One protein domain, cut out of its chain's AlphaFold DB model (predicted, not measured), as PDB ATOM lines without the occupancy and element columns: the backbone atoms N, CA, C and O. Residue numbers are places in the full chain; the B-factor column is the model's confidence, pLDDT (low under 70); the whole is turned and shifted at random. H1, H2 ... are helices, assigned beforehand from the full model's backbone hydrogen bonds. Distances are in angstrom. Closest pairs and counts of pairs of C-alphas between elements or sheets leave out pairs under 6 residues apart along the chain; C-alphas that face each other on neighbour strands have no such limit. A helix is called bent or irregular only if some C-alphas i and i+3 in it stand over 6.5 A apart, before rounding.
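This is residues 9 to 145 of the 535 residues of an uncharacterized protein of Ascobolus immersus RN42 (UniProt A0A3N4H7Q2). Two helix pairs follow one another along a long, thin body: H3 and H5 make one half, H1 and H6 the other, and H2 lies where the halves join. The short helix H4 sits at the far tip beyond H3 and H5, while at the other end residues 127 to 145, with H7, stick out free. The printed part has 137 residues with seven named helices, H1 to H7 in order along the chain, and no named strand; the class is all helix, and the helices that touch are mostly crossed. The whole is extended, with a radius of gyration of the C-alphas of 23.1 A, and flat, spanning 73 by 45 by 23 A.

Look first at H5, residues 81 to 102, the longest helix. H3, residues 54 to 67, touches it; the closest C-alphas, those of Ala 60 and Glu 95, are 5.1 A apart. The two run opposite ways at a steep tilt of 47 degrees. H4, residues 73 to 78, is close to H5 but not clearly touching, its closest C-alphas being those of Lys 76 and Ile 84, 7.4 A apart. H2, residues 44 to 51, only just touches H5, with 3 pairs of C-alphas within 8 A and residues 99 to 100 alone of H5 taking part; the closest are those of Glu 45 and Leu 100, 6.9 A apart, and the lines are about perpendicular at 86 degrees. H1, residues 29 to 42, and H2 meet only through their link. H6, residues 108 to 123, touches H1 with residues 110 to 117 alone; the closest C-alphas, of Gln 34 and Ala 117, are 6.4 A apart, and the two run opposite ways at a steep tilt of 44 degrees. H7, residues 131 to 145, touches no helix. Every O i to N i+4 pair is within hydrogen-bond range in H1, H3, H4 and H5; in H2 it is 2 of 4, in H6 10 of 12, in H7 9 of 11.

Find C-alpha 81 at (26.382, -34.208, 29.138); from there H5 runs 31.8 A to C-alpha 102 at (-1.560, -29.133, 14.853). H6 is 21.5 A long, H3 20.2 A and H1 19.7 A. H2 is irregular, with C-alphas 46 and 49 7.0 A apart. H7, 19.5 A long, is only just irregular, with C-alphas 137 and 140 6.6 A apart, and ends at C-alpha 145, (-31.664, -25.981, 19.653).

The two C-alphas farthest apart, of Glu 9 and Glu 74, are 74.6 A apart. The printed part has no cut and no long link, but residues 9 to 28 hold no named element. The mean pLDDT of the printed part is 72.7, with 49 residues under 70, among them 9 to 21 and 118 to 138.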
ATOM      1  N   GLU A   9     -21.521   5.764   1.007       43.78
ATOM      2  CA  GLU A   9     -20.650   6.171   2.131       43.78
ATOM      3  C   GLU A   9     -19.733   5.052   2.659       43.78
ATOM      4  O   GLU A   9     -18.843   5.325   3.465       43.78
ATOM      5  N   PHE A  10     -19.891   3.809   2.193       44.09
ATOM      6  CA  PHE A  10     -18.994   2.712   2.558       44.09
ATOM      7  C   PHE A  10     -17.862   2.593   1.532       44.09
ATOM      8  O   PHE A  10     -17.927   1.827   0.570       44.09
ATOM      9  N   ASP A  11     -16.808   3.383   1.737       41.09
ATOM     10  CA  ASP A  11     -15.531   3.186   1.051       41.09
ATOM     11  C   ASP A  11     -14.939   1.836   1.499       41.09
ATOM     12  O   ASP A  11     -14.406   1.691   2.599       41.09
ATOM     13  N   ASN A  12     -15.075   0.827   0.635       40.16
ATOM     14  CA  ASN A  12     -14.606  -0.552   0.812       40.16
ATOM     15  C   ASN A  12     -13.069  -0.701   0.816       40.16
ATOM     16  O   ASN A  12     -12.545  -1.813   0.704       40.16
ATOM     17  N   THR A  13     -12.308   0.386   0.947       41.84
ATOM     18  CA  THR A  13     -10.862   0.300   1.145       41.84
ATOM     19  C   THR A  13     -10.548  -0.031   2.603       41.84
ATOM     20  O   THR A  13     -10.475   0.826   3.477       41.84
ATOM     21  N   TYR A  14     -10.362  -1.325   2.862       43.19
ATOM     22  CA  TYR A  14      -9.874  -1.911   4.111       43.19
ATOM     23  C   TYR A  14      -8.795  -1.037   4.781       43.19
ATOM     24  O   TYR A  14      -7.617  -1.096   4.428       43.19
ATOM     25  N   ARG A  15      -9.175  -0.215   5.766       52.97
ATOM     26  CA  ARG A  15      -8.215   0.468   6.639       52.97
ATOM     27  C   ARG A  15      -8.186  -0.259   7.969       52.97
ATOM     28  O   ARG A  15      -8.993   0.007   8.857       52.97
ATOM     29  N   ALA A  16      -7.221  -1.168   8.104       56.16
ATOM     30  CA  ALA A  16      -6.696  -1.510   9.415       56.16
ATOM     31  C   ALA A  16      -6.390  -0.187  10.137       56.16
ATOM     32  O   ALA A  16      -5.609   0.630   9.648       56.16
ATOM     33  N   LYS A  17      -7.089   0.073  11.245       64.94
ATOM     34  CA  LYS A  17      -6.898   1.302  12.022       64.94
ATOM     35  C   LYS A  17      -5.615   1.245  12.842       64.94
ATOM     36  O   LYS A  17      -5.070   2.274  13.222       64.94
ATOM     37  N   TRP A  18      -5.128   0.031  13.077       66.19
ATOM     38  CA  TRP A  18      -3.803  -0.243  13.587       66.19
ATOM     39  C   TRP A  18      -2.881  -0.692  12.446       66.19
ATOM     40  O   TRP A  18      -3.214  -1.602  11.690       66.19
ATOM     41  N   ASP A  19      -1.720  -0.058  12.319       68.06
ATOM     42  CA  ASP A  19      -0.792  -0.252  11.197       68.06
ATOM     43  C   ASP A  19       0.220  -1.389  11.401       68.06
ATOM     44  O   ASP A  19       1.135  -1.561  10.597       68.06
ATOM     45  N   GLY A  20       0.086  -2.153  12.487       66.12
ATOM     46  CA  GLY A  20       0.990  -3.256  12.806       66.12
ATOM     47  C   GLY A  20       2.298  -2.850  13.487       66.12
ATOM     48  O   GLY A  20       3.007  -3.728  13.974       66.12
ATOM     49  N   VAL A  21       2.630  -1.553  13.538       67.81
ATOM     50  CA  VAL A  21       3.974  -1.072  13.912       67.81
ATOM     51  C   VAL A  21       3.932  -0.057  15.052       67.81
ATOM     52  O   VAL A  21       4.751  -0.123  15.968       67.81
ATOM     53  N   ARG A  22       2.987   0.885  15.029       72.44
ATOM     54  CA  ARG A  22       2.836   1.908  16.071       72.44
ATOM     55  C   ARG A  22       1.957   1.395  17.215       72.44
ATOM     56  O   ARG A  22       1.127   0.516  17.000       72.44
ATOM     57  N   PRO A  23       2.117   1.903  18.450       73.06
ATOM     58  CA  PRO A  23       1.173   1.602  19.523       73.06
ATOM     59  C   PRO A  23      -0.259   1.987  19.099       73.06
ATOM     60  O   PRO A  23      -0.417   2.982  18.385       73.06
ATOM     61  N   PRO A  24      -1.285   1.199  19.479       81.44
ATOM     62  CA  PRO A  24      -2.670   1.497  19.118       81.44
ATOM     63  C   PRO A  24      -3.085   2.850  19.692       81.44
ATOM     64  O   PRO A  24      -2.612   3.245  20.760       81.44
ATOM     65  N   ASP A  25      -3.982   3.546  18.996       75.00
ATOM     66  CA  ASP A  25      -4.565   4.781  19.505       75.00
ATOM     67  C   ASP A  25      -5.401   4.449  20.757       75.00
ATOM     68  O   ASP A  25      -6.354   3.665  20.662       75.00
ATOM     69  N   PRO A  26      -5.062   5.000  21.939       69.81
ATOM     70  CA  PRO A  26      -5.786   4.725  23.179       69.81
ATOM     71  C   PRO A  26      -7.231   5.247  23.168       69.81
ATOM     72  O   PRO A  26      -8.000   4.873  24.049       69.81
ATOM     73  N   HIS A  27      -7.600   6.084  22.195       69.88
ATOM     74  CA  HIS A  27      -8.954   6.609  22.007       69.88
ATOM     75  C   HIS A  27      -9.714   5.922  20.860       69.88
ATOM     76  O   HIS A  27     -10.829   6.326  20.532       69.88
ATOM     77  N   ASP A  28      -9.133   4.890  20.237       74.38
ATOM     78  CA  ASP A  28      -9.798   4.094  19.207       74.38
ATOM     79  C   ASP A  28      -9.861   2.622  19.621       74.38
ATOM     80  O   ASP A  28      -8.945   1.827  19.375       74.38
ATOM     81  N   THR A  29     -11.001   2.256  20.211       74.19
ATOM     82  CA  THR A  29     -11.317   0.895  20.659       74.19
ATOM     83  C   THR A  29     -11.102  -0.168  19.561       74.19
ATOM     84  O   THR A  29     -10.701  -1.293  19.870       74.19
ATOM     85  N   LEU A  30     -11.306   0.155  18.275       76.69
ATOM     86  CA  LEU A  30     -11.071  -0.786  17.171       76.69
ATOM     87  C   LEU A  30      -9.571  -0.996  16.921       76.69
ATOM     88  O   LEU A  30      -9.148  -2.132  16.703       76.69
ATOM     89  N   SER A  31      -8.760   0.064  17.010       78.88
ATOM     90  CA  SER A  31      -7.296  -0.050  16.920       78.88
ATOM     91  C   SER A  31      -6.729  -0.865  18.090       78.88
ATOM     92  O   SER A  31      -5.867  -1.725  17.897       78.88
ATOM     93  N   TYR A  32      -7.292  -0.672  19.288       81.50
ATOM     94  CA  TYR A  32      -6.948  -1.420  20.493       81.50
ATOM     95  C   TYR A  32      -7.283  -2.907  20.314       81.50
ATOM     96  O   TYR A  32      -6.430  -3.774  20.503       81.50
ATOM     97  N   MET A  33      -8.497  -3.218  19.851       80.06
ATOM     98  CA  MET A  33      -8.931  -4.588  19.569       80.06
ATOM     99  C   MET A  33      -8.037  -5.281  18.527       80.06
ATOM    100  O   MET A  33      -7.601  -6.408  18.760       80.06
ATOM    101  N   GLN A  34      -7.712  -4.608  17.417       80.88
ATOM    102  CA  GLN A  34      -6.821  -5.132  16.370       80.88
ATOM    103  C   GLN A  34      -5.398  -5.386  16.896       80.88
ATOM    104  O   GLN A  34      -4.810  -6.431  16.614       80.88
ATOM    105  N   HIS A  35      -4.865  -4.479  17.719       82.56
ATOM    106  CA  HIS A  35      -3.549  -4.631  18.332       82.56
ATOM    107  C   HIS A  35      -3.473  -5.829  19.281       82.56
ATOM    108  O   HIS A  35      -2.562  -6.647  19.159       82.56
ATOM    109  N   TYR A  36      -4.428  -5.981  20.204       81.62
ATOM    110  CA  TYR A  36      -4.406  -7.102  21.152       81.62
ATOM    111  C   TYR A  36      -4.749  -8.442  20.508       81.62
ATOM    112  O   TYR A  36      -4.214  -9.462  20.940       81.62
ATOM    113  N   LEU A  37      -5.574  -8.461  19.457       78.81
ATOM    114  CA  LEU A  37      -5.732  -9.648  18.615       78.81
ATOM    115  C   LEU A  37      -4.394 -10.049  17.990       78.81
ATOM    116  O   LEU A  37      -3.996 -11.205  18.097       78.81
ATOM    117  N   SER A  38      -3.669  -9.096  17.401       79.38
ATOM    118  CA  SER A  38      -2.343  -9.353  16.834       79.38
ATOM    119  C   SER A  38      -1.344  -9.822  17.893       79.38
ATOM    120  O   SER A  38      -0.692 -10.845  17.705       79.38
ATOM    121  N   GLN A  39      -1.278  -9.162  19.056       81.06
ATOM    122  CA  GLN A  39      -0.442  -9.622  20.168       81.06
ATOM    123  C   GLN A  39      -0.813 -11.035  20.617       81.06
ATOM    124  O   GLN A  39       0.075 -11.835  20.900       81.06
ATOM    125  N   PHE A  40      -2.102 -11.360  20.684       78.75
ATOM    126  CA  PHE A  40      -2.553 -12.699  21.032       78.75
ATOM    127  C   PHE A  40      -2.083 -13.727  20.000       78.75
ATOM    128  O   PHE A  40      -1.512 -14.740  20.392       78.75
ATOM    129  N   HIS A  41      -2.259 -13.447  18.704       73.62
ATOM    130  CA  HIS A  41      -1.817 -14.325  17.621       73.62
ATOM    131  C   HIS A  41      -0.289 -14.500  17.593       73.62
ATOM    132  O   HIS A  41       0.194 -15.619  17.437       73.62
ATOM    133  N   ASN A  42       0.468 -13.434  17.858       76.38
ATOM    134  CA  ASN A  42       1.932 -13.469  17.923       76.38
ATOM    135  C   ASN A  42       2.469 -14.188  19.171       76.38
ATOM    136  O   ASN A  42       3.599 -14.659  19.156       76.38
ATOM    137  N   ASN A  43       1.672 -14.295  20.240       77.88
ATOM    138  CA  ASN A  43       2.046 -14.971  21.488       77.88
ATOM    139  C   ASN A  43       1.253 -16.270  21.725       77.88
ATOM    140  O   ASN A  43       1.172 -16.755  22.858       77.88
ATOM    141  N   LEU A  44       0.663 -16.857  20.674       72.38
ATOM    142  CA  LEU A  44      -0.127 -18.095  20.768       72.38
ATOM    143  C   LEU A  44       0.652 -19.234  21.435       72.38
ATOM    144  O   LEU A  44       0.081 -20.022  22.194       72.38
ATOM    145  N   GLU A  45       1.963 -19.276  21.206       71.94
ATOM    146  CA  GLU A  45       2.880 -20.274  21.754       71.94
ATOM    147  C   GLU A  45       2.835 -20.391  23.285       71.94
ATOM    148  O   GLU A  45       2.939 -21.493  23.829       71.94
ATOM    149  N   VAL A  46       2.568 -19.286  23.992       78.00
ATOM    150  CA  VAL A  46       2.445 -19.257  25.458       78.00
ATOM    151  C   VAL A  46       1.253 -20.103  25.929       78.00
ATOM    152  O   VAL A  46       1.282 -20.714  27.002       78.00
ATOM    153  N   PHE A  47       0.206 -20.198  25.106       70.56
ATOM    154  CA  PHE A  47      -1.038 -20.890  25.437       70.56
ATOM    155  C   PHE A  47      -1.069 -22.364  24.999       70.56
ATOM    156  O   PHE A  47      -1.932 -23.115  25.472       70.56
ATOM    157  N   LEU A  48      -0.109 -22.818  24.180       68.69
ATOM    158  CA  LEU A  48      -0.010 -24.204  23.685       68.69
ATOM    159  C   LEU A  48      -0.078 -25.241  24.805       68.69
ATOM    160  O   LEU A  48      -0.836 -26.215  24.733       68.69
ATOM    161  N   LYS A  49       0.682 -25.008  25.881       66.81
ATOM    162  CA  LYS A  49       0.771 -25.923  27.026       66.81
ATOM    163  C   LYS A  49      -0.593 -26.163  27.678       66.81
ATOM    164  O   LYS A  49      -0.865 -27.270  28.156       66.81
ATOM    165  N   TYR A  50      -1.458 -25.153  27.670       66.25
ATOM    166  CA  TYR A  50      -2.730 -25.154  28.387       66.25
ATOM    167  C   TYR A  50      -3.905 -25.656  27.544       66.25
ATOM    168  O   TYR A  50      -4.895 -26.113  28.112       66.25
ATOM    169  N   ARG A  51      -3.817 -25.589  26.209       70.00
ATOM    170  CA  ARG A  51      -4.968 -25.847  25.327       70.00
ATOM    171  C   ARG A  51      -4.777 -26.935  24.281       70.00
ATOM    172  O   ARG A  51      -5.787 -27.408  23.764       70.00
ATOM    173  N   ALA A  52      -3.555 -27.402  24.021       72.31
ATOM    174  CA  ALA A  52      -3.391 -28.600  23.206       72.31
ATOM    175  C   ALA A  52      -4.121 -29.779  23.877       72.31
ATOM    176  O   ALA A  52      -3.900 -30.081  25.059       72.31
ATOM    177  N   THR A  53      -5.024 -30.422  23.133       74.50
ATOM    178  CA  THR A  53      -5.784 -31.570  23.635       74.50
ATOM    179  C   THR A  53      -4.828 -32.711  23.974       74.50
ATOM    180  O   THR A  53      -3.741 -32.827  23.402       74.50
ATOM    181  N   ALA A  54      -5.224 -33.590  24.898       79.38
ATOM    182  CA  ALA A  54      -4.397 -34.736  25.279       79.38
ATOM    183  C   ALA A  54      -4.007 -35.602  24.062       79.38
ATOM    184  O   ALA A  54      -2.883 -36.097  23.989       79.38
ATOM    185  N   GLY A  55      -4.903 -35.722  23.073       83.00
ATOM    186  CA  GLY A  55      -4.634 -36.431  21.821       83.00
ATOM    187  C   GLY A  55      -3.545 -35.772  20.971       83.00
ATOM    188  O   GLY A  55      -2.647 -36.465  20.496       83.00
ATOM    189  N   VAL A  56      -3.578 -34.445  20.817       82.31
ATOM    190  CA  VAL A  56      -2.566 -33.699  20.046       82.31
ATOM    191  C   VAL A  56      -1.212 -33.722  20.756       82.31
ATOM    192  O   VAL A  56      -0.200 -33.986  20.114       82.31
ATOM    193  N   LYS A  57      -1.188 -33.589  22.088       83.75
ATOM    194  CA  LYS A  57       0.034 -33.754  22.899       83.75
ATOM    195  C   LYS A  57       0.654 -35.142  22.739       83.75
ATOM    196  O   LYS A  57       1.859 -35.267  22.565       83.75
ATOM    197  N   LYS A  58      -0.171 -36.195  22.732       87.44
ATOM    198  CA  LYS A  58       0.301 -37.569  22.513       87.44
ATOM    199  C   LYS A  58       0.896 -37.751  21.113       87.44
ATOM    200  O   LYS A  58       1.926 -38.404  20.981       87.44
ATOM    201  N   LYS A  59       0.276 -37.169  20.081       87.75
ATOM    202  CA  LYS A  59       0.809 -37.191  18.708       87.75
ATOM    203  C   LYS A  59       2.122 -36.413  18.590       87.75
ATOM    204  O   LYS A  59       3.048 -36.933  17.984       87.75
ATOM    205  N   ALA A  60       2.229 -35.251  19.233       86.38
ATOM    206  CA  ALA A  60       3.457 -34.457  19.271       86.38
ATOM    207  C   ALA A  60       4.617 -35.221  19.925       86.38
ATOM    208  O   ALA A  60       5.711 -35.286  19.372       86.38
ATOM    209  N   ALA A  61       4.357 -35.884  21.055       87.00
ATOM    210  CA  ALA A  61       5.352 -36.714  21.729       87.00
ATOM    211  C   ALA A  61       5.781 -37.928  20.884       87.00
ATOM    212  O   ALA A  61       6.956 -38.296  20.883       87.00
ATOM    213  N   LEU A  62       4.847 -38.550  20.151       88.50
ATOM    214  CA  LEU A  62       5.154 -39.645  19.222       88.50
ATOM    215  C   LEU A  62       5.982 -39.162  18.026       88.50
ATOM    216  O   LEU A  62       6.948 -39.828  17.665       88.50
ATOM    217  N   PHE A  63       5.641 -38.006  17.461       90.19
ATOM    218  CA  PHE A  63       6.386 -37.370  16.376       90.19
ATOM    219  C   PHE A  63       7.826 -37.053  16.803       90.19
ATOM    220  O   PHE A  63       8.776 -37.550  16.202       90.19
ATOM    221  N   ALA A  64       7.994 -36.350  17.927       88.50
ATOM    222  CA  ALA A  64       9.307 -36.003  18.467       88.50
ATOM    223  C   ALA A  64      10.138 -37.238  18.857       88.50
ATOM    224  O   ALA A  64      11.362 -37.216  18.769       88.50
ATOM    225  N   LYS A  65       9.497 -38.334  19.285       87.56
ATOM    226  CA  LYS A  65      10.176 -39.612  19.557       87.56
ATOM    227  C   LYS A  65      10.574 -40.358  18.276       87.56
ATOM    228  O   LYS A  65      11.551 -41.099  18.313       87.56
ATOM    229  N   GLY A  66       9.843 -40.171  17.177       86.00
ATOM    230  CA  GLY A  66      10.196 -40.699  15.859       86.00
ATOM    231  C   GLY A  66      11.415 -39.998  15.256       86.00
ATOM    232  O   GLY A  66      12.330 -40.672  14.796       86.00
ATOM    233  N   GLU A  67      11.463 -38.664  15.322       84.12
ATOM    234  CA  GLU A  67      12.614 -37.873  14.848       84.12
ATOM    235  C   GLU A  67      13.827 -37.960  15.784       84.12
ATOM    236  O   GLU A  67      14.970 -38.026  15.331       84.12
ATOM    237  N   PHE A  68      13.587 -38.011  17.097       86.62
ATOM    238  CA  PHE A  68      14.622 -38.116  18.125       86.62
ATOM    239  C   PHE A  68      14.365 -39.337  19.025       86.62
ATOM    240  O   PHE A  68      13.840 -39.193  20.143       86.62
ATOM    241  N   PRO A  69      14.769 -40.545  18.575       82.88
ATOM    242  CA  PRO A  69      14.645 -41.770  19.355       82.88
ATOM    243  C   PRO A  69      15.327 -41.645  20.716       82.88
ATOM    244  O   PRO A  69      16.323 -40.926  20.872       82.88
ATOM    245  N   ASP A  70      14.794 -42.353  21.708       83.00
ATOM    246  CA  ASP A  70      15.409 -42.406  23.032       83.00
ATOM    247  C   ASP A  70      16.777 -43.091  22.924       83.00
ATOM    248  O   ASP A  70      16.898 -44.165  22.341       83.00
ATOM    249  N   LEU A  71      17.812 -42.444  23.468       82.75
ATOM    250  CA  LEU A  71      19.168 -42.992  23.481       82.75
ATOM    251  C   LEU A  71      19.202 -44.289  24.298       82.75
ATOM    252  O   LEU A  71      18.631 -44.337  25.398       82.75
ATOM    253  N   SER A  72      19.907 -45.301  23.789       84.00
ATOM    254  CA  SER A  72      20.196 -46.514  24.551       84.00
ATOM    255  C   SER A  72      21.105 -46.181  25.752       84.00
ATOM    256  O   SER A  72      21.767 -45.137  25.750       84.00
ATOM    257  N   PRO A  73      21.139 -47.016  26.807       80.38
ATOM    258  CA  PRO A  73      22.035 -46.795  27.942       80.38
ATOM    259  C   PRO A  73      23.507 -46.699  27.507       80.38
ATOM    260  O   PRO A  73      24.217 -45.811  27.966       80.38
ATOM    261  N   GLU A  74      23.923 -47.531  26.550       80.62
ATOM    262  CA  GLU A  74      25.289 -47.556  26.010       80.62
ATOM    263  C   GLU A  74      25.644 -46.282  25.230       80.62
ATOM    264  O   GLU A  74      26.779 -45.809  25.283       80.62
ATOM    265  N   ASP A  75      24.678 -45.692  24.521       80.06
ATOM    266  CA  ASP A  75      24.884 -44.434  23.792       80.06
ATOM    267  C   ASP A  75      24.943 -43.233  24.740       80.06
ATOM    268  O   ASP A  75      25.673 -42.275  24.489       80.06
ATOM    269  N   LYS A  76      24.206 -43.279  25.859       78.81
ATOM    270  CA  LYS A  76      24.254 -42.229  26.889       78.81
ATOM    271  C   LYS A  76      25.596 -42.188  27.610       78.81
ATOM    272  O   LYS A  76      26.029 -41.100  27.966       78.81
ATOM    273  N   GLU A  77      26.245 -43.333  27.807       80.00
ATOM    274  CA  GLU A  77      27.579 -43.405  28.423       80.00
ATOM    275  C   GLU A  77      28.689 -42.879  27.501       80.00
ATOM    276  O   GLU A  77      29.704 -42.377  27.979       80.00
ATOM    277  N   LYS A  78      28.485 -42.945  26.179       83.19
ATOM    278  CA  LYS A  78      29.441 -42.460  25.168       83.19
ATOM    279  C   LYS A  78      29.277 -40.977  24.823       83.19
ATOM    280  O   LYS A  78      30.172 -40.397  24.213       83.19
ATOM    281  N   MET A  79      28.146 -40.365  25.174       84.62
ATOM    282  CA  MET A  79      27.852 -38.962  24.877       84.62
ATOM    283  C   MET A  79      28.223 -38.038  26.035       84.62
ATOM    284  O   MET A  79      28.029 -38.359  27.207       84.62
ATOM    285  N   SER A  80      28.684 -36.830  25.708       87.44
ATOM    286  CA  SER A  80      28.896 -35.805  26.725       87.44
ATOM    287  C   SER A  80      27.559 -35.287  27.276       87.44
ATOM    288  O   SER A  80      26.526 -35.278  26.597       87.44
ATOM    289  N   ALA A  81      27.572 -34.787  28.514       83.38
ATOM    290  CA  ALA A  81      26.382 -34.208  29.138       83.38
ATOM    291  C   ALA A  81      25.812 -33.009  28.347       83.38
ATOM    292  O   ALA A  81      24.595 -32.790  28.350       83.38
ATOM    293  N   SER A  82      26.661 -32.246  27.645       85.31
ATOM    294  CA  SER A  82      26.228 -31.154  26.764       85.31
ATOM    295  C   SER A  82      25.478 -31.662  25.538       85.31
ATOM    296  O   SER A  82      24.435 -31.100  25.204       85.31
ATOM    297  N   ASP A  83      25.932 -32.757  24.930       85.31
ATOM    298  CA  ASP A  83      25.300 -33.315  23.730       85.31
ATOM    299  C   ASP A  83      23.930 -33.916  24.061       85.31
ATOM    300  O   ASP A  83      22.954 -33.727  23.331       85.31
ATOM    301  N   ILE A  84      23.815 -34.572  25.222       84.62
ATOM    302  CA  ILE A  84      22.537 -35.081  25.736       84.62
ATOM    303  C   ILE A  84      21.561 -33.921  25.981       84.62
ATOM    304  O   ILE A  84      20.383 -34.001  25.617       84.62
ATOM    305  N   LYS A  85      22.038 -32.814  26.565       87.50
ATOM    306  CA  LYS A  85      21.221 -31.615  26.804       87.50
ATOM    307  C   LYS A  85      20.757 -30.975  25.493       87.50
ATOM    308  O   LYS A  85      19.588 -30.606  25.389       87.50
ATOM    309  N   GLN A  86      21.636 -30.878  24.497       88.62
ATOM    310  CA  GLN A  86      21.317 -30.306  23.189       88.62
ATOM    311  C   GLN A  86      20.298 -31.161  22.427       88.62
ATOM    312  O   GLN A  86      19.311 -30.626  21.925       88.62
ATOM    313  N   ARG A  87      20.461 -32.488  22.426       85.44
ATOM    314  CA  ARG A  87      19.498 -33.418  21.815       85.44
ATOM    315  C   ARG A  87      18.121 -33.329  22.474       85.44
ATOM    316  O   ARG A  87      17.104 -33.279  21.786       85.44
ATOM    317  N   ASN A  88      18.068 -33.264  23.805       86.56
ATOM    318  CA  ASN A  88      16.802 -33.098  24.526       86.56
ATOM    319  C   ASN A  88      16.134 -31.748  24.223       86.56
ATOM    320  O   ASN A  88      14.909 -31.678  24.131       86.56
ATOM    321  N   ALA A  89      16.921 -30.683  24.037       88.25
ATOM    322  CA  ALA A  89      16.403 -29.386  23.614       88.25
ATOM    323  C   ALA A  89      15.819 -29.438  22.191       88.25
ATOM    324  O   ALA A  89      14.721 -28.930  21.977       88.25
ATOM    325  N   GLN A  90      16.492 -30.112  21.253       88.38
ATOM    326  CA  GLN A  90      16.000 -30.319  19.883       88.38
ATOM    327  C   GLN A  90      14.707 -31.142  19.853       88.38
ATOM    328  O   GLN A  90      13.738 -30.733  19.220       88.38
ATOM    329  N   LYS A  91      14.642 -32.235  20.624       89.19
ATOM    330  CA  LYS A  91      13.425 -33.048  20.774       89.19
ATOM    331  C   LYS A  91      12.242 -32.221  21.282       89.19
ATOM    332  O   LYS A  91      11.135 -32.328  20.764       89.19
ATOM    333  N   LYS A  92      12.481 -31.361  22.276       87.12
ATOM    334  CA  LYS A  92      11.458 -30.462  22.824       87.12
ATOM    335  C   LYS A  92      11.043 -29.371  21.829       87.12
ATOM    336  O   LYS A  92       9.876 -28.990  21.811       87.12
ATOM    337  N   ALA A  93      11.971 -28.877  21.011       87.19
ATOM    338  CA  ALA A  93      11.676 -27.911  19.955       87.19
ATOM    339  C   ALA A  93      10.803 -28.529  18.847       87.19
ATOM    340  O   ALA A  93       9.819 -27.913  18.447       87.19
ATOM    341  N   ALA A  94      11.098 -29.763  18.426       87.00
ATOM    342  CA  ALA A  94      10.287 -30.504  17.457       87.00
ATOM    343  C   ALA A  94       8.868 -30.787  17.977       87.00
ATOM    344  O   ALA A  94       7.886 -30.601  17.260       87.00
ATOM    345  N   GLU A  95       8.735 -31.158  19.256       86.88
ATOM    346  CA  GLU A  95       7.426 -31.317  19.899       86.88
ATOM    347  C   GLU A  95       6.624 -30.003  19.894       86.88
ATOM    348  O   GLU A  95       5.427 -30.007  19.609       86.88
ATOM    349  N   LEU A  96       7.277 -28.869  20.170       83.88
ATOM    350  CA  LEU A  96       6.634 -27.554  20.200       83.88
ATOM    351  C   LEU A  96       6.194 -27.098  18.801       83.88
ATOM    352  O   LEU A  96       5.070 -26.622  18.658       83.88
ATOM    353  N   LEU A  97       7.028 -27.302  17.775       84.62
ATOM    354  CA  LEU A  97       6.677 -27.028  16.376       84.62
ATOM    355  C   LEU A  97       5.470 -27.855  15.927       84.62
ATOM    356  O   LEU A  97       4.506 -27.304  15.400       84.62
ATOM    357  N   PHE A  98       5.454 -29.154  16.240       85.94
ATOM    358  CA  PHE A  98       4.308 -30.005  15.930       85.94
ATOM    359  C   PHE A  98       3.030 -29.507  16.618       85.94
ATOM    360  O   PHE A  98       1.952 -29.496  16.019       85.94
ATOM    361  N   LEU A  99       3.130 -29.090  17.885       82.38
ATOM    362  CA  LEU A  99       2.005 -28.511  18.617       82.38
ATOM    363  C   LEU A  99       1.531 -27.190  17.996       82.38
ATOM    364  O   LEU A  99       0.324 -26.982  17.942       82.38
ATOM    365  N   LEU A 100       2.429 -26.325  17.516       77.50
ATOM    366  CA  LEU A 100       2.069 -25.078  16.828       77.50
ATOM    367  C   LEU A 100       1.251 -25.334  15.561       77.50
ATOM    368  O   LEU A 100       0.243 -24.668  15.344       77.50
ATOM    369  N   GLU A 101       1.658 -26.317  14.764       79.50
ATOM    370  CA  GLU A 101       1.014 -26.628  13.485       79.50
ATOM    371  C   GLU A 101      -0.313 -27.380  13.650       79.50
ATOM    372  O   GLU A 101      -1.218 -27.237  12.830       79.50
ATOM    373  N   ASN A 102      -0.450 -28.185  14.711       77.44
ATOM    374  CA  ASN A 102      -1.560 -29.133  14.853       77.44
ATOM    375  C   ASN A 102      -2.527 -28.812  16.004       77.44
ATOM    376  O   ASN A 102      -3.561 -29.475  16.142       77.44
ATOM    377  N   ALA A 103      -2.223 -27.836  16.864       71.94
ATOM    378  CA  ALA A 103      -3.155 -27.402  17.898       71.94
ATOM    379  C   ALA A 103      -4.204 -26.451  17.311       71.94
ATOM    380  O   ALA A 103      -3.920 -25.323  16.922       71.94
ATOM    381  N   THR A 104      -5.463 -26.880  17.320       62.50
ATOM    382  CA  THR A 104      -6.592 -26.008  16.993       62.50
ATOM    383  C   THR A 104      -6.936 -25.125  18.191       62.50
ATOM    384  O   THR A 104      -7.385 -25.617  19.232       62.50
ATOM    385  N   TYR A 105      -6.769 -23.812  18.049       62.06
ATOM    386  CA  TYR A 105      -7.157 -22.838  19.065       62.06
ATOM    387  C   TYR A 105      -8.625 -22.441  18.912       62.06
ATOM    388  O   TYR A 105      -8.951 -21.430  18.298       62.06
ATOM    389  N   SER A 106      -9.544 -23.200  19.508       55.38
ATOM    390  CA  SER A 106     -10.925 -22.736  19.646       55.38
ATOM    391  C   SER A 106     -11.035 -21.864  20.901       55.38
ATOM    392  O   SER A 106     -11.354 -22.349  21.990       55.38
ATOM    393  N   PHE A 107     -10.749 -20.571  20.777       64.56
ATOM    394  CA  PHE A 107     -11.196 -19.583  21.757       64.56
ATOM    395  C   PHE A 107     -12.431 -18.902  21.180       64.56
ATOM    396  O   PHE A 107     -12.267 -17.950  20.421       64.56
ATOM    397  N   PRO A 108     -13.661 -19.339  21.528       60.66
ATOM    398  CA  PRO A 108     -14.877 -18.763  20.957       60.66
ATOM    399  C   PRO A 108     -14.899 -17.241  21.081       60.66
ATOM    400  O   PRO A 108     -15.255 -16.547  20.143       60.66
ATOM    401  N   LYS A 109     -14.404 -16.709  22.206       63.25
ATOM    402  CA  LYS A 109     -14.281 -15.265  22.420       63.25
ATOM    403  C   LYS A 109     -13.283 -14.601  21.465       63.25
ATOM    404  O   LYS A 109     -13.631 -13.586  20.890       63.25
ATOM    405  N   MET A 110     -12.089 -15.162  21.253       67.25
ATOM    406  CA  MET A 110     -11.100 -14.569  20.334       67.25
ATOM    407  C   MET A 110     -11.534 -14.676  18.876       67.25
ATOM    408  O   MET A 110     -11.346 -13.737  18.118       67.25
ATOM    409  N   HIS A 111     -12.170 -15.785  18.509       66.12
ATOM    410  CA  HIS A 111     -12.759 -15.976  17.189       66.12
ATOM    411  C   HIS A 111     -13.880 -14.961  16.915       66.12
ATOM    412  O   HIS A 111     -13.888 -14.314  15.874       66.12
ATOM    413  N   MET A 112     -14.769 -14.741  17.888       68.06
ATOM    414  CA  MET A 112     -15.800 -13.701  17.801       68.06
ATOM    415  C   MET A 112     -15.195 -12.295  17.731       68.06
ATOM    416  O   MET A 112     -15.657 -11.476  16.947       68.06
ATOM    417  N   ILE A 113     -14.152 -12.008  18.517       71.44
ATOM    418  CA  ILE A 113     -13.461 -10.710  18.499       71.44
ATOM    419  C   ILE A 113     -12.761 -10.482  17.149       71.44
ATOM    420  O   ILE A 113     -12.826  -9.373  16.634       71.44
ATOM    421  N   ALA A 114     -12.164 -11.512  16.539       71.44
ATOM    422  CA  ALA A 114     -11.600 -11.436  15.188       71.44
ATOM    423  C   ALA A 114     -12.680 -11.108  14.144       71.44
ATOM    424  O   ALA A 114     -12.530 -10.151  13.391       71.44
ATOM    425  N   HIS A 115     -13.821 -11.804  14.182       70.06
ATOM    426  CA  HIS A 115     -14.956 -11.489  13.313       70.06
ATOM    427  C   HIS A 115     -15.501 -10.076  13.533       70.06
ATOM    428  O   HIS A 115     -15.786  -9.368  12.572       70.06
ATOM    429  N   PHE A 116     -15.615  -9.616  14.780       70.75
ATOM    430  CA  PHE A 116     -16.032  -8.241  15.050       70.75
ATOM    431  C   PHE A 116     -15.001  -7.216  14.562       70.75
ATOM    432  O   PHE A 116     -15.395  -6.180  14.033       70.75
ATOM    433  N   ALA A 117     -13.703  -7.506  14.669       70.38
ATOM    434  CA  ALA A 117     -12.644  -6.648  14.143       70.38
ATOM    435  C   ALA A 117     -12.670  -6.513  12.615       70.38
ATOM    436  O   ALA A 117     -12.248  -5.475  12.106       70.38
ATOM    437  N   GLU A 118     -13.185  -7.519  11.907       67.19
ATOM    438  CA  GLU A 118     -13.387  -7.509  10.453       67.19
ATOM    439  C   GLU A 118     -14.704  -6.829  10.048       67.19
ATOM    440  O   GLU A 118     -14.736  -6.044   9.104       67.19
ATOM    441  N   ILE A 119     -15.794  -7.094  10.775       62.53
ATOM    442  CA  ILE A 119     -17.154  -6.652  10.423       62.53
ATOM    443  C   ILE A 119     -17.404  -5.184  10.802       62.53
ATOM    444  O   ILE A 119     -18.068  -4.471  10.054       62.53
ATOM    445  N   ILE A 120     -16.876  -4.707  11.935       67.94
ATOM    446  CA  ILE A 120     -17.086  -3.322  12.405       67.94
ATOM    447  C   ILE A 120     -16.569  -2.266  11.407       67.94
ATOM    448  O   ILE A 120     -17.266  -1.276  11.190       67.94
ATOM    449  N   PRO A 121     -15.392  -2.424  10.772       60.34
ATOM    450  CA  PRO A 121     -14.968  -1.534   9.691       60.34
ATOM    451  C   PRO A 121     -15.888  -1.574   8.464       60.34
ATOM    452  O   PRO A 121     -16.101  -0.538   7.844       60.34
ATOM    453  N   LEU A 122     -16.419  -2.754   8.118       56.53
ATOM    454  CA  LEU A 122     -17.204  -2.978   6.898       56.53
ATOM    455  C   LEU A 122     -18.640  -2.458   6.997       56.53
ATOM    456  O   LEU A 122     -19.176  -1.950   6.023       56.53
ATOM    457  N   PHE A 123     -19.267  -2.594   8.165       56.56
ATOM    458  CA  PHE A 123     -20.689  -2.285   8.360       56.56
ATOM    459  C   PHE A 123     -20.924  -1.182   9.400       56.56
ATOM    460  O   PHE A 123     -22.066  -0.862   9.732       56.56
ATOM    461  N   GLY A 124     -19.845  -0.589   9.917       57.03
ATOM    462  CA  GLY A 124     -19.882   0.296  11.072       57.03
ATOM    463  C   GLY A 124     -20.021  -0.479  12.385       57.03
ATOM    464  O   GLY A 124     -20.171  -1.703  12.425       57.03
ATOM    465  N   ALA A 125     -19.966   0.240  13.506       57.06
ATOM    466  CA  ALA A 125     -20.265  -0.368  14.794       57.06
ATOM    467  C   ALA A 125     -21.724  -0.845  14.791       57.06
ATOM    468  O   ALA A 125     -22.641  -0.039  14.619       57.06
ATOM    469  N   LEU A 126     -21.939  -2.147  15.016       53.06
ATOM    470  CA  LEU A 126     -23.257  -2.644  15.397       53.06
ATOM    471  C   LEU A 126     -23.725  -1.784  16.574       53.06
ATOM    472  O   LEU A 126     -22.979  -1.612  17.543       53.06
ATOM    473  N   GLY A 127     -24.930  -1.212  16.478       49.16
ATOM    474  CA  GLY A 127     -25.527  -0.502  17.608       49.16
ATOM    475  C   GLY A 127     -25.380  -1.367  18.860       49.16
ATOM    476  O   GLY A 127     -25.509  -2.585  18.766       49.16
ATOM    477  N   LEU A 128     -25.021  -0.771  20.000       50.03
ATOM    478  CA  LEU A 128     -24.805  -1.497  21.255       50.03
ATOM    479  C   LEU A 128     -26.123  -2.127  21.727       50.03
ATOM    480  O   LEU A 128     -26.793  -1.610  22.618       50.03
ATOM    481  N   TRP A 129     -26.492  -3.263  21.141       45.62
ATOM    482  CA  TRP A 129     -27.484  -4.158  21.694       45.62
ATOM    483  C   TRP A 129     -26.888  -4.639  23.006       45.62
ATOM    484  O   TRP A 129     -25.827  -5.266  23.032       45.62
ATOM    485  N   THR A 130     -27.522  -4.280  24.119       43.81
ATOM    486  CA  THR A 130     -27.116  -4.829  25.413       43.81
ATOM    487  C   THR A 130     -27.049  -6.352  25.286       43.81
ATOM    488  O   THR A 130     -27.868  -6.953  24.585       43.81
ATOM    489  N   THR A 131     -26.077  -6.993  25.940       51.72
ATOM    490  CA  THR A 131     -25.977  -8.463  25.966       51.72
ATOM    491  C   THR A 131     -27.312  -9.098  26.340       51.72
ATOM    492  O   THR A 131     -27.652 -10.141  25.807       51.72
ATOM    493  N   SER A 132     -28.117  -8.405  27.150       49.75
ATOM    494  CA  SER A 132     -29.494  -8.745  27.493       49.75
ATOM    495  C   SER A 132     -30.427  -8.876  26.284       49.75
ATOM    496  O   SER A 132     -31.225  -9.802  26.243       49.75
ATOM    497  N   ILE A 133     -30.350  -7.973  25.300       52.25
ATOM    498  CA  ILE A 133     -31.192  -8.012  24.093       52.25
ATOM    499  C   ILE A 133     -30.703  -9.100  23.136       52.25
ATOM    500  O   ILE A 133     -31.507  -9.841  22.582       52.25
ATOM    501  N   VAL A 134     -29.385  -9.250  22.986       53.75
ATOM    502  CA  VAL A 134     -28.801 -10.344  22.196       53.75
ATOM    503  C   VAL A 134     -29.155 -11.702  22.813       53.75
ATOM    504  O   VAL A 134     -29.557 -12.614  22.102       53.75
ATOM    505  N   GLU A 135     -29.080 -11.838  24.137       58.84
ATOM    506  CA  GLU A 135     -29.528 -13.028  24.865       58.84
ATOM    507  C   GLU A 135     -31.033 -13.249  24.716       58.84
ATOM    508  O   GLU A 135     -31.446 -14.380  24.474       58.84
ATOM    509  N   LEU A 136     -31.853 -12.196  24.788       63.19
ATOM    510  CA  LEU A 136     -33.298 -12.285  24.574       63.19
ATOM    511  C   LEU A 136     -33.633 -12.751  23.150       63.19
ATOM    512  O   LEU A 136     -34.495 -13.608  22.976       63.19
ATOM    513  N   HIS A 137     -32.926 -12.254  22.133       59.81
ATOM    514  CA  HIS A 137     -33.099 -12.695  20.747       59.81
ATOM    515  C   HIS A 137     -32.525 -14.090  20.484       59.81
ATOM    516  O   HIS A 137     -33.032 -14.800  19.619       59.81
ATOM    517  N   HIS A 138     -31.521 -14.521  21.250       66.69
ATOM    518  CA  HIS A 138     -30.995 -15.884  21.194       66.69
ATOM    519  C   HIS A 138     -31.776 -16.883  22.057       66.69
ATOM    520  O   HIS A 138     -31.622 -18.085  21.859       66.69
ATOM    521  N   GLN A 139     -32.656 -16.449  22.966       72.44
ATOM    522  CA  GLN A 139     -33.473 -17.361  23.774       72.44
ATOM    523  C   GLN A 139     -34.353 -18.296  22.925       72.44
ATOM    524  O   GLN A 139     -34.332 -19.502  23.192       72.44
ATOM    525  N   PRO A 140     -35.105 -17.820  21.907       71.38
ATOM    526  CA  PRO A 140     -35.890 -18.713  21.062       71.38
ATOM    527  C   PRO A 140     -35.022 -19.707  20.269       71.38
ATOM    528  O   PRO A 140     -35.320 -20.898  20.366       71.38
ATOM    529  N   PRO A 141     -33.931 -19.298  19.583       69.81
ATOM    530  CA  PRO A 141     -32.991 -20.226  18.947       69.81
ATOM    531  C   PRO A 141     -32.334 -21.220  19.911       69.81
ATOM    532  O   PRO A 141     -32.200 -22.387  19.567       69.81
ATOM    533  N   ASN A 142     -31.971 -20.806  21.127       77.25
ATOM    534  CA  ASN A 142     -31.375 -21.701  22.124       77.25
ATOM    535  C   ASN A 142     -32.387 -22.743  22.612       77.25
ATOM    536  O   ASN A 142     -32.093 -23.934  22.634       77.25
ATOM    537  N   THR A 143     -33.616 -22.312  22.910       79.44
ATOM    538  CA  THR A 143     -34.716 -23.216  23.287       79.44
ATOM    539  C   THR A 143     -35.034 -24.200  22.158       79.44
ATOM    540  O   THR A 143     -35.297 -25.380  22.396       79.44
ATOM    541  N   ALA A 144     -35.012 -23.707  20.918       76.88
ATOM    542  CA  ALA A 144     -35.212 -24.508  19.723       76.88
ATOM    543  C   ALA A 144     -34.098 -25.547  19.578       76.88
ATOM    544  O   ALA A 144     -34.399 -26.730  19.458       76.88
ATOM    545  N   TYR A 145     -32.838 -25.119  19.694       79.06
ATOM    546  CA  TYR A 145     -31.664 -25.981  19.653       79.06
ATOM    547  C   TYR A 145     -31.744 -27.075  20.716       79.06
ATOM    548  O   TYR A 145     -31.518 -28.244  20.402       79.06
TER     549      TYR A 145